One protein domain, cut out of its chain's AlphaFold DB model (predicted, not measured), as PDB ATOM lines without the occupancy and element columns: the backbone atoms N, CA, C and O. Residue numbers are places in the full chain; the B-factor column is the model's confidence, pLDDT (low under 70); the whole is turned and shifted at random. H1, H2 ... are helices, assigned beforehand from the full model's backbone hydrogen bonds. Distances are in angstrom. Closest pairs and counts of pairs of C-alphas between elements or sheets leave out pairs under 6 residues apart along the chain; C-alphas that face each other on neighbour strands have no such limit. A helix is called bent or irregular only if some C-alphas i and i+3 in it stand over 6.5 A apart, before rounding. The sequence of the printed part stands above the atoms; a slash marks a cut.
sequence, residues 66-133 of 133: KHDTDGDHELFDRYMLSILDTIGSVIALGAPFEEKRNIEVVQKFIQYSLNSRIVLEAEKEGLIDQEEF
ATOM      1  N   LYS A  66     141.365 182.089 170.534       57.66
ATOM      2  CA  LYS A  66     140.579 183.248 170.076       57.66
ATOM      3  C   LYS A  66     141.323 184.108 169.060       57.66
ATOM      4  O   LYS A  66     140.677 184.827 168.311       57.66
ATOM      5  N   HIS A  67     142.653 184.041 169.045       53.12
ATOM      6  CA  HIS A  67     143.499 184.876 168.191       53.12
ATOM      7  C   HIS A  67     143.862 184.206 166.854       53.12
ATOM      8  O   HIS A  67     144.273 184.901 165.929       53.12
ATOM      9  N   ASP A  68     143.676 182.886 166.732       53.59
ATOM     10  CA  ASP A  68     143.983 182.120 165.511       53.59
ATOM     11  C   ASP A  68     142.747 181.877 164.624       53.59
ATOM     12  O   ASP A  68     142.881 181.461 163.474       53.59
ATOM     13  N   THR A  69     141.534 182.140 165.127       54.66
ATOM     14  CA  THR A  69     140.271 181.809 164.443       54.66
ATOM     15  C   THR A  69     139.495 183.020 163.930       54.66
ATOM     16  O   THR A  69     138.291 182.896 163.704       54.66
ATOM     17  N   ASP A  70     140.134 184.179 163.737       55.59
ATOM     18  CA  ASP A  70     139.516 185.345 163.086       55.59
ATOM     19  C   ASP A  70     139.206 185.032 161.600       55.59
ATOM     20  O   ASP A  70     139.869 185.497 160.674       55.59
ATOM     21  N   GLY A  71     138.187 184.197 161.364       58.59
ATOM     22  CA  GLY A  71     137.585 183.915 160.061       58.59
ATOM     23  C   GLY A  71     137.723 182.490 159.506       58.59
ATOM     24  O   GLY A  71     137.051 182.201 158.518       58.59
ATOM     25  N   ASP A  72     138.521 181.593 160.099       72.69
ATOM     26  CA  ASP A  72     138.725 180.230 159.565       72.69
ATOM     27  C   ASP A  72     138.073 179.139 160.435       72.69
ATOM     28  O   ASP A  72     138.709 178.457 161.243       72.69
ATOM     29  N   HIS A  73     136.761 178.975 160.253       75.94
ATOM     30  CA  HIS A  73     135.980 177.922 160.908       75.94
ATOM     31  C   HIS A  73     136.423 176.506 160.508       75.94
ATOM     32  O   HIS A  73     136.337 175.590 161.321       75.94
ATOM     33  N   GLU A  74     136.935 176.314 159.289       79.81
ATOM     34  CA  GLU A  74     137.384 174.999 158.818       79.81
ATOM     35  C   GLU A  74     138.664 174.565 159.545       79.81
ATOM     36  O   GLU A  74     138.833 173.397 159.903       79.81
ATOM     37  N   LEU A  75     139.571 175.510 159.799       77.88
ATOM     38  CA  LEU A  75     140.763 175.259 160.599       77.88
ATOM     39  C   LEU A  75     140.412 174.908 162.048       77.88
ATOM     40  O   LEU A  75     140.958 173.941 162.580       77.88
ATOM     41  N   PHE A  76     139.465 175.632 162.650       80.06
ATOM     42  CA  PHE A  76     138.958 175.311 163.983       80.06
ATOM     43  C   PHE A  76     138.376 173.891 164.047       80.06
ATOM     44  O   PHE A  76     138.761 173.110 164.919       80.06
ATOM     45  N   ASP A  77     137.525 173.517 163.086       81.75
ATOM     46  CA  ASP A  77     136.937 172.176 163.022       81.75
ATOM     47  C   ASP A  77     138.017 171.087 162.918       81.75
ATOM     48  O   ASP A  77     137.946 170.066 163.609       81.75
ATOM     49  N   ARG A  78     139.068 171.309 162.114       82.75
ATOM     50  CA  ARG A  78     140.209 170.381 162.016       82.75
ATOM     51  C   ARG A  78     140.952 170.222 163.340       82.75
ATOM     52  O   ARG A  78     141.294 169.095 163.705       82.75
ATOM     53  N   TYR A  79     141.192 171.315 164.060       80.06
ATOM     54  CA  TYR A  79     141.845 171.262 165.369       80.06
ATOM     55  C   TYR A  79     140.998 170.503 166.385       80.06
ATOM     56  O   TYR A  79     141.502 169.601 167.056       80.06
ATOM     57  N   MET A  80     139.696 170.783 166.438       83.25
ATOM     58  CA  MET A  80     138.785 170.074 167.332       83.25
ATOM     59  C   MET A  80     138.713 168.579 167.010       83.25
ATOM     60  O   MET A  80     138.754 167.758 167.926       83.25
ATOM     61  N   LEU A  81     138.683 168.196 165.730       86.50
ATOM     62  CA  LEU A  81     138.725 166.786 165.330       86.50
ATOM     63  C   LEU A  81     140.024 166.092 165.761       86.50
ATOM     64  O   LEU A  81     139.969 164.958 166.231       86.50
ATOM     65  N   SER A  82     141.173 166.762 165.654       84.50
ATOM     66  CA  SER A  82     142.460 166.217 166.110       84.50
ATOM     67  C   SER A  82     142.504 166.019 167.634       84.50
ATOM     68  O   SER A  82     142.972 164.983 168.122       84.50
ATOM     69  N   ILE A  83     141.937 166.964 168.393       84.06
ATOM     70  CA  ILE A  83     141.784 166.851 169.850       84.06
ATOM     71  C   ILE A  83     140.890 165.654 170.201       84.06
ATOM     72  O   ILE A  83     141.270 164.824 171.029       84.06
ATOM     73  N   LEU A  84     139.728 165.524 169.551       87.31
ATOM     74  CA  LEU A  84     138.803 164.409 169.780       87.31
ATOM     75  C   LEU A  84     139.428 163.057 169.421       87.31
ATOM     76  O   LEU A  84     139.217 162.084 170.143       87.31
ATOM     77  N   ASP A  85     140.212 162.982 168.345       87.75
ATOM     78  CA  ASP A  85     140.907 161.753 167.959       87.75
ATOM     79  C   ASP A  85     141.921 161.318 169.030       87.75
ATOM     80  O   ASP A  85     141.921 160.163 169.464       87.75
ATOM     81  N   THR A  86     142.702 162.269 169.552       83.94
ATOM     82  CA  THR A  86     143.660 162.016 170.638       83.94
ATOM     83  C   THR A  86     142.953 161.545 171.911       83.94
ATOM     84  O   THR A  86     143.353 160.545 172.511       83.94
ATOM     85  N   ILE A  87     141.870 162.221 172.310       85.56
ATOM     86  CA  ILE A  87     141.058 161.829 173.472       85.56
ATOM     87  C   ILE A  87     140.482 160.421 173.274       85.56
ATOM     88  O   ILE A  87     140.574 159.587 174.175       85.56
ATOM     89  N   GLY A  88     139.928 160.127 172.097       86.25
ATOM     90  CA  GLY A  88     139.358 158.818 171.789       86.25
ATOM     91  C   GLY A  88     140.388 157.693 171.838       86.25
ATOM     92  O   GLY A  88     140.088 156.632 172.378       86.25
ATOM     93  N   SER A  89     141.618 157.942 171.376       84.81
ATOM     94  CA  SER A  89     142.718 156.981 171.501       84.81
ATOM     95  C   SER A  89     143.028 156.656 172.966       84.81
ATOM     96  O   SER A  89     143.187 155.487 173.312       84.81
ATOM     97  N   VAL A  90     143.051 157.666 173.843       82.88
ATOM     98  CA  VAL A  90     143.266 157.466 175.287       82.88
ATOM     99  C   VAL A  90     142.111 156.687 175.918       82.88
ATOM    100  O   VAL A  90     142.353 155.757 176.687       82.88
ATOM    101  N   ILE A  91     140.863 157.020 175.579       83.50
ATOM    102  CA  ILE A  91     139.682 156.309 176.088       83.50
ATOM    103  C   ILE A  91     139.714 154.839 175.659       83.50
ATOM    104  O   ILE A  91     139.469 153.970 176.492       83.50
ATOM    105  N   ALA A  92     140.070 154.542 174.407       83.44
ATOM    106  CA  ALA A  92     140.123 153.175 173.884       83.44
ATOM    107  C   ALA A  92     141.119 152.267 174.633       83.44
ATOM    108  O   ALA A  92     140.951 151.052 174.655       83.44
ATOM    109  N   LEU A  93     142.147 152.839 175.274       81.75
ATOM    110  CA  LEU A  93     143.086 152.079 176.109       81.75
ATOM    111  C   LEU A  93     142.477 151.647 177.450       81.75
ATOM    112  O   LEU A  93     142.919 150.654 178.026       81.75
ATOM    113  N   GLY A  94     141.520 152.416 177.975       75.50
ATOM    114  CA  GLY A  94     140.948 152.217 179.308       75.50
ATOM    115  C   GLY A  94     139.507 151.710 179.319       75.50
ATOM    116  O   GLY A  94     139.066 151.161 180.328       75.50
ATOM    117  N   ALA A  95     138.770 151.888 178.226       76.56
ATOM    118  CA  ALA A  95     137.355 151.569 178.138       76.56
ATOM    119  C   ALA A  95     137.101 150.415 177.153       76.56
ATOM    120  O   ALA A  95     137.700 150.379 176.080       76.56
ATOM    121  N   PRO A  96     136.192 149.478 177.479       81.06
ATOM    122  CA  PRO A  96     135.920 148.289 176.672       81.06
ATOM    123  C   PRO A  96     134.964 148.605 175.510       81.06
ATOM    124  O   PRO A  96     133.960 147.918 175.316       81.06
ATOM    125  N   PHE A  97     135.218 149.689 174.783       82.88
ATOM    126  CA  PHE A  97     134.416 150.057 173.627       82.88
ATOM    127  C   PHE A  97     135.042 149.441 172.357       82.88
ATOM    128  O   PHE A  97     136.256 149.479 172.163       82.88
ATOM    129  N   GLU A  98     134.224 148.784 171.529       76.62
ATOM    130  CA  GLU A  98     134.664 148.018 170.350       76.62
ATOM    131  C   GLU A  98     134.513 148.826 169.046       76.62
ATOM    132  O   GLU A  98     133.880 148.387 168.081       76.62
ATOM    133  N   GLU A  99     135.047 150.044 168.999       80.56
ATOM    134  CA  GLU A  99     134.944 150.932 167.837       80.56
ATOM    135  C   GLU A  99     136.276 151.050 167.109       80.56
ATOM    136  O   GLU A  99     137.361 150.926 167.675       80.56
ATOM    137  N   LYS A 100     136.187 151.286 165.798       76.56
ATOM    138  CA  LYS A 100     137.368 151.378 164.935       76.56
ATOM    139  C   LYS A 100     137.925 152.792 164.856       76.56
ATOM    140  O   LYS A 100     139.109 152.943 164.578       76.56
ATOM    141  N   ARG A 101     137.082 153.817 165.022       88.31
ATOM    142  CA  ARG A 101     137.492 155.223 164.937       88.31
ATOM    143  C   ARG A 101     137.442 155.859 166.317       88.31
ATOM    144  O   ARG A 101     136.425 155.763 166.998       88.31
ATOM    145  N   ASN A 102     138.488 156.591 166.683       91.00
ATOM    146  CA  ASN A 102     138.583 157.267 167.980       91.00
ATOM    147  C   ASN A 102     137.396 158.215 168.232       91.00
ATOM    148  O   ASN A 102     136.879 158.275 169.342       91.00
ATOM    149  N   ILE A 103     136.884 158.889 167.198       91.38
ATOM    150  CA  ILE A 103     135.695 159.748 167.327       91.38
ATOM    151  C   ILE A 103     134.425 158.978 167.744       91.38
ATOM    152  O   ILE A 103     133.594 159.504 168.481       91.38
ATOM    153  N   GLU A 104     134.279 157.719 167.323       91.81
ATOM    154  CA  GLU A 104     133.156 156.857 167.722       91.81
ATOM    155  C   GLU A 104     133.315 156.388 169.173       91.81
ATOM    156  O   GLU A 104     132.331 156.327 169.911       91.81
ATOM    157  N   VAL A 105     134.555 156.125 169.600       91.31
ATOM    158  CA  VAL A 105     134.897 155.829 171.000       91.31
ATOM    159  C   VAL A 105     134.492 157.002 171.898       91.31
ATOM    160  O   VAL A 105     133.816 156.806 172.908       91.31
ATOM    161  N   VAL A 106     134.832 158.238 171.504       92.06
ATOM    162  CA  VAL A 106     134.422 159.450 172.234       92.06
ATOM    163  C   VAL A 106     132.901 159.566 172.296       92.06
ATOM    164  O   VAL A 106     132.346 159.795 173.370       92.06
ATOM    165  N   GLN A 107     132.209 159.366 171.172       93.00
ATOM    166  CA  GLN A 107     130.748 159.412 171.128       93.00
ATOM    167  C   GLN A 107     130.119 158.417 172.115       93.00
ATOM    168  O   GLN A 107     129.229 158.786 172.885       93.00
ATOM    169  N   LYS A 108     130.590 157.164 172.120       90.81
ATOM    170  CA  LYS A 108     130.104 156.131 173.043       90.81
ATOM    171  C   LYS A 108     130.397 156.468 174.493       90.81
ATOM    172  O   LYS A 108     129.521 156.279 175.334       90.81
ATOM    173  N   PHE A 109     131.582 156.994 174.783       91.06
ATOM    174  CA  PHE A 109     131.934 157.433 176.125       91.06
ATOM    175  C   PHE A 109     131.014 158.547 176.625       91.06
ATOM    176  O   PHE A 109     130.521 158.463 177.748       91.06
ATOM    177  N   ILE A 110     130.727 159.556 175.796       90.44
ATOM    178  CA  ILE A 110     129.801 160.639 176.152       90.44
ATOM    179  C   ILE A 110     128.407 160.070 176.416       90.44
ATOM    180  O   ILE A 110     127.812 160.344 177.455       90.44
ATOM    181  N   GLN A 111     127.899 159.231 175.511       90.25
ATOM    182  CA  GLN A 111     126.573 158.644 175.666       90.25
ATOM    183  C   GLN A 111     126.480 157.755 176.913       90.25
ATOM    184  O   GLN A 111     125.493 157.817 177.642       90.25
ATOM    185  N   TYR A 112     127.508 156.952 177.184       89.69
ATOM    186  CA  TYR A 112     127.612 156.176 178.416       89.69
ATOM    187  C   TYR A 112     127.614 157.090 179.643       89.69
ATOM    188  O   TYR A 112     126.823 156.868 180.554       89.69
ATOM    189  N   SER A 113     128.440 158.135 179.639       88.25
ATOM    190  CA  SER A 113     128.582 159.066 180.759       88.25
ATOM    191  C   SER A 113     127.259 159.754 181.085       88.25
ATOM    192  O   SER A 113     126.858 159.738 182.243       88.25
ATOM    193  N   LEU A 114     126.541 160.248 180.071       86.56
ATOM    194  CA  LEU A 114     125.227 160.887 180.218       86.56
ATOM    195  C   LEU A 114     124.130 159.920 180.688       86.56
ATOM    196  O   LEU A 114     123.246 160.306 181.446       86.56
ATOM    197  N   ASN A 115     124.170 158.662 180.239       88.19
ATOM    198  CA  ASN A 115     123.210 157.636 180.663       88.19
ATOM    199  C   ASN A 115     123.542 157.046 182.042       88.19
ATOM    200  O   ASN A 115     122.689 156.446 182.698       88.19
ATOM    201  N   SER A 116     124.797 157.167 182.459       81.75
ATOM    202  CA  SER A 116     125.278 156.781 183.776       81.75
ATOM    203  C   SER A 116     125.118 157.934 184.768       81.75
ATOM    204  O   SER A 116     124.897 159.083 184.401       81.75
ATOM    205  N   ARG A 117     125.282 157.647 186.060       83.50
ATOM    206  CA  ARG A 117     125.348 158.698 187.088       83.50
ATOM    207  C   ARG A 117     126.736 159.331 187.215       83.50
ATOM    208  O   ARG A 117     126.916 160.169 188.088       83.50
ATOM    209  N   ILE A 118     127.689 158.971 186.353       85.38
ATOM    210  CA  ILE A 118     129.091 159.395 186.470       85.38
ATOM    211  C   ILE A 118     129.231 160.908 186.305       85.38
ATOM    212  O   ILE A 118     130.021 161.514 187.017       85.38
ATOM    213  N   VAL A 119     128.441 161.540 185.429       84.56
ATOM    214  CA  VAL A 119     128.431 163.009 185.287       84.56
ATOM    215  C   VAL A 119     127.993 163.669 186.599       84.56
ATOM    216  O   VAL A 119     128.712 164.500 187.138       84.56
ATOM    217  N   LEU A 120     126.883 163.209 187.183       83.81
ATOM    218  CA  LEU A 120     126.373 163.712 188.465       83.81
ATOM    219  C   LEU A 120     127.363 163.490 189.626       83.81
ATOM    220  O   LEU A 120     127.441 164.285 190.560       83.81
ATOM    221  N   GLU A 121     128.086 162.371 189.621       84.69
ATOM    222  CA  GLU A 121     129.126 162.081 190.614       84.69
ATOM    223  C   GLU A 121     130.330 163.015 190.432       84.69
ATOM    224  O   GLU A 121     130.752 163.655 191.394       84.69
ATOM    225  N   ALA A 122     130.799 163.197 189.195       83.19
ATOM    226  CA  ALA A 122     131.886 164.111 188.863       83.19
ATOM    227  C   ALA A 122     131.556 165.582 189.191       83.19
ATOM    228  O   ALA A 122     132.435 166.314 189.649       83.19
ATOM    229  N   GLU A 123     130.303 166.015 189.017       84.50
ATOM    230  CA  GLU A 123     129.816 167.340 189.436       84.50
ATOM    231  C   GLU A 123     129.886 167.526 190.957       84.50
ATOM    232  O   GLU A 123     130.315 168.576 191.442       84.50
ATOM    233  N   LYS A 124     129.477 166.513 191.734       83.12
ATOM    234  CA  LYS A 124     129.538 166.549 193.208       83.12
ATOM    235  C   LYS A 124     130.969 166.588 193.728       83.12
ATOM    236  O   LYS A 124     131.218 167.173 194.778       83.12
ATOM    237  N   GLU A 125     131.883 165.957 193.004       80.44
ATOM    238  CA  GLU A 125     133.314 165.952 193.302       80.44
ATOM    239  C   GLU A 125     134.037 167.211 192.786       80.44
ATOM    240  O   GLU A 125     135.218 167.398 193.076       80.44
ATOM    241  N   GLY A 126     133.348 168.096 192.053       78.94
ATOM    242  CA  GLY A 126     133.928 169.323 191.494       78.94
ATOM    243  C   GLY A 126     134.933 169.075 190.364       78.94
ATOM    244  O   GLY A 126     135.799 169.913 190.100       78.94
ATOM    245  N   LEU A 127     134.861 167.912 189.708       76.19
ATOM    246  CA  LEU A 127     135.766 167.533 188.618       76.19
ATOM    247  C   LEU A 127     135.373 168.192 187.292       76.19
ATOM    248  O   LEU A 127     136.247 168.569 186.498       76.19
ATOM    249  N   ILE A 128     134.070 168.360 187.081       81.00
ATOM    250  CA  ILE A 128     133.472 169.049 185.938       81.00
ATOM    251  C   ILE A 128     132.616 170.214 186.423       81.00
ATOM    252  O   ILE A 128     132.208 170.247 187.587       81.00
ATOM    253  N   ASP A 129     132.396 171.175 185.533       76.38
ATOM    254  CA  ASP A 129     131.607 172.359 185.842       76.38
ATOM    255  C   ASP A 129     130.169 171.942 186.163       76.38
ATOM    256  O   ASP A 129     129.597 171.069 185.510       76.38
ATOM    257  N   GLN A 130     129.606 172.553 187.199       71.50
ATOM    258  CA  GLN A 130     128.179 172.448 187.477       71.50
ATOM    259  C   GLN A 130     127.458 173.385 186.505       71.50
ATOM    260  O   GLN A 130     128.024 174.419 186.148       71.50
ATOM    261  N   GLU A 131     126.238 173.052 186.068       64.88
ATOM    262  CA  GLU A 131     125.403 174.017 185.341       64.88
ATOM    263  C   GLU A 131     125.307 175.311 186.172       64.88
ATOM    264  O   GLU A 131     124.622 175.366 187.196       64.88
ATOM    265  N   GLU A 132     126.041 176.348 185.758       54.69
ATOM    266  CA  GLU A 132     125.838 177.705 186.248       54.69
ATOM    267  C   GLU A 132     124.484 178.176 185.697       54.69
ATOM    268  O   GLU A 132     124.314 178.319 184.485       54.69
ATOM    269  N   PHE A 133     123.510 178.364 186.591       42.19
ATOM    270  CA  PHE A 133     122.261 179.077 186.300       42.19
ATOM    271  C   PHE A 133     122.472 180.591 186.312       42.19
ATOM    272  O   PHE A 133     123.163 181.082 187.236       42.19
TER     273      PHE A 133
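What this domain is: This is residues 66 to 133 of the 133 residues of an uncharacterized protein of Bacillus sp. FJAT-27238 (UniProt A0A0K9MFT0). The model is an open, wide L of helices: one long helix, H1, makes one arm, and H2, which begins with Asn 102 beside Gly 88 of H1, runs off from there to make the other. H3 turns away from the far end of H2, residues 125 to 133 follow it as a tail, and the loop of residues 95 to 101 makes the corner of the L. The printed part has 68 residues with three named helices, in the order H1, H2, H3, and no named strand; the class is all helix. It is loose, with a radius of gyration of the C-alphas of 14.9 A, and flat, spanning 39 by 38 by 16 A.

How they stand to each other: Residues 69 to 75 stand free, of which 73 to 75 belong to H1, the helix of residues 73 to 94. H2, residues 102 to 115, touches H1 with 21 pairs of C-alphas within 8 A. Their closest C-alphas are those of Gly 88 and Asn 102, 4.2 A apart. Their lines are only just about perpendicular, at 73 degrees, and their centres are 12.9 A apart. H3, residues 118 to 124, is close to H2 but not clearly touching, with 1 pair of C-alphas within 8 A. The closest C-alphas of H2 and H3 are those of Ser 113 and Val 119, 6.0 A apart. These two helices run the same way at a steep tilt of 63 degrees. Residues 111 to 118 stand free, of which 111 to 115 belong to H2. H1 and H3 are apart. In H2 and H3 every O i to N i+4 pair is within hydrogen-bond range; in H1 17 of 18 are.

Where its parts are: H1 begins at His 73, whose C-alpha is at (135.980, 177.922, 160.908), and ends at Gly 94, with its C-alpha at (140.948, 152.217, 179.308). Its first and last C-alphas are 32.0 A apart. H2 runs from Asn 102 to Asn 115, 19.9 A from first to last C-alpha. H3 runs from Ile 118 to Lys 124, 9.8 A from first to last C-alpha, and ends at C-alpha 124, at (129.538, 166.549, 193.208). No helix is bent or irregular.

The domain as a whole: The C-alphas farthest apart are those of Asp 70 and Pro 96, 39.6 A. The C-alphas of Lys 66 and Phe 133, the first and last printed residues, are 24.8 A apart; Phe 133 is also the chain's last residue. The printed part has no cut. The link from H1 to H2 is short, with 7 residues between them, and the link from H2 to H3 is tight, with 2. The mean pLDDT of the printed part is 79.9, and confidence is low, under 70, at residues 66 to 71 and 131 to 133.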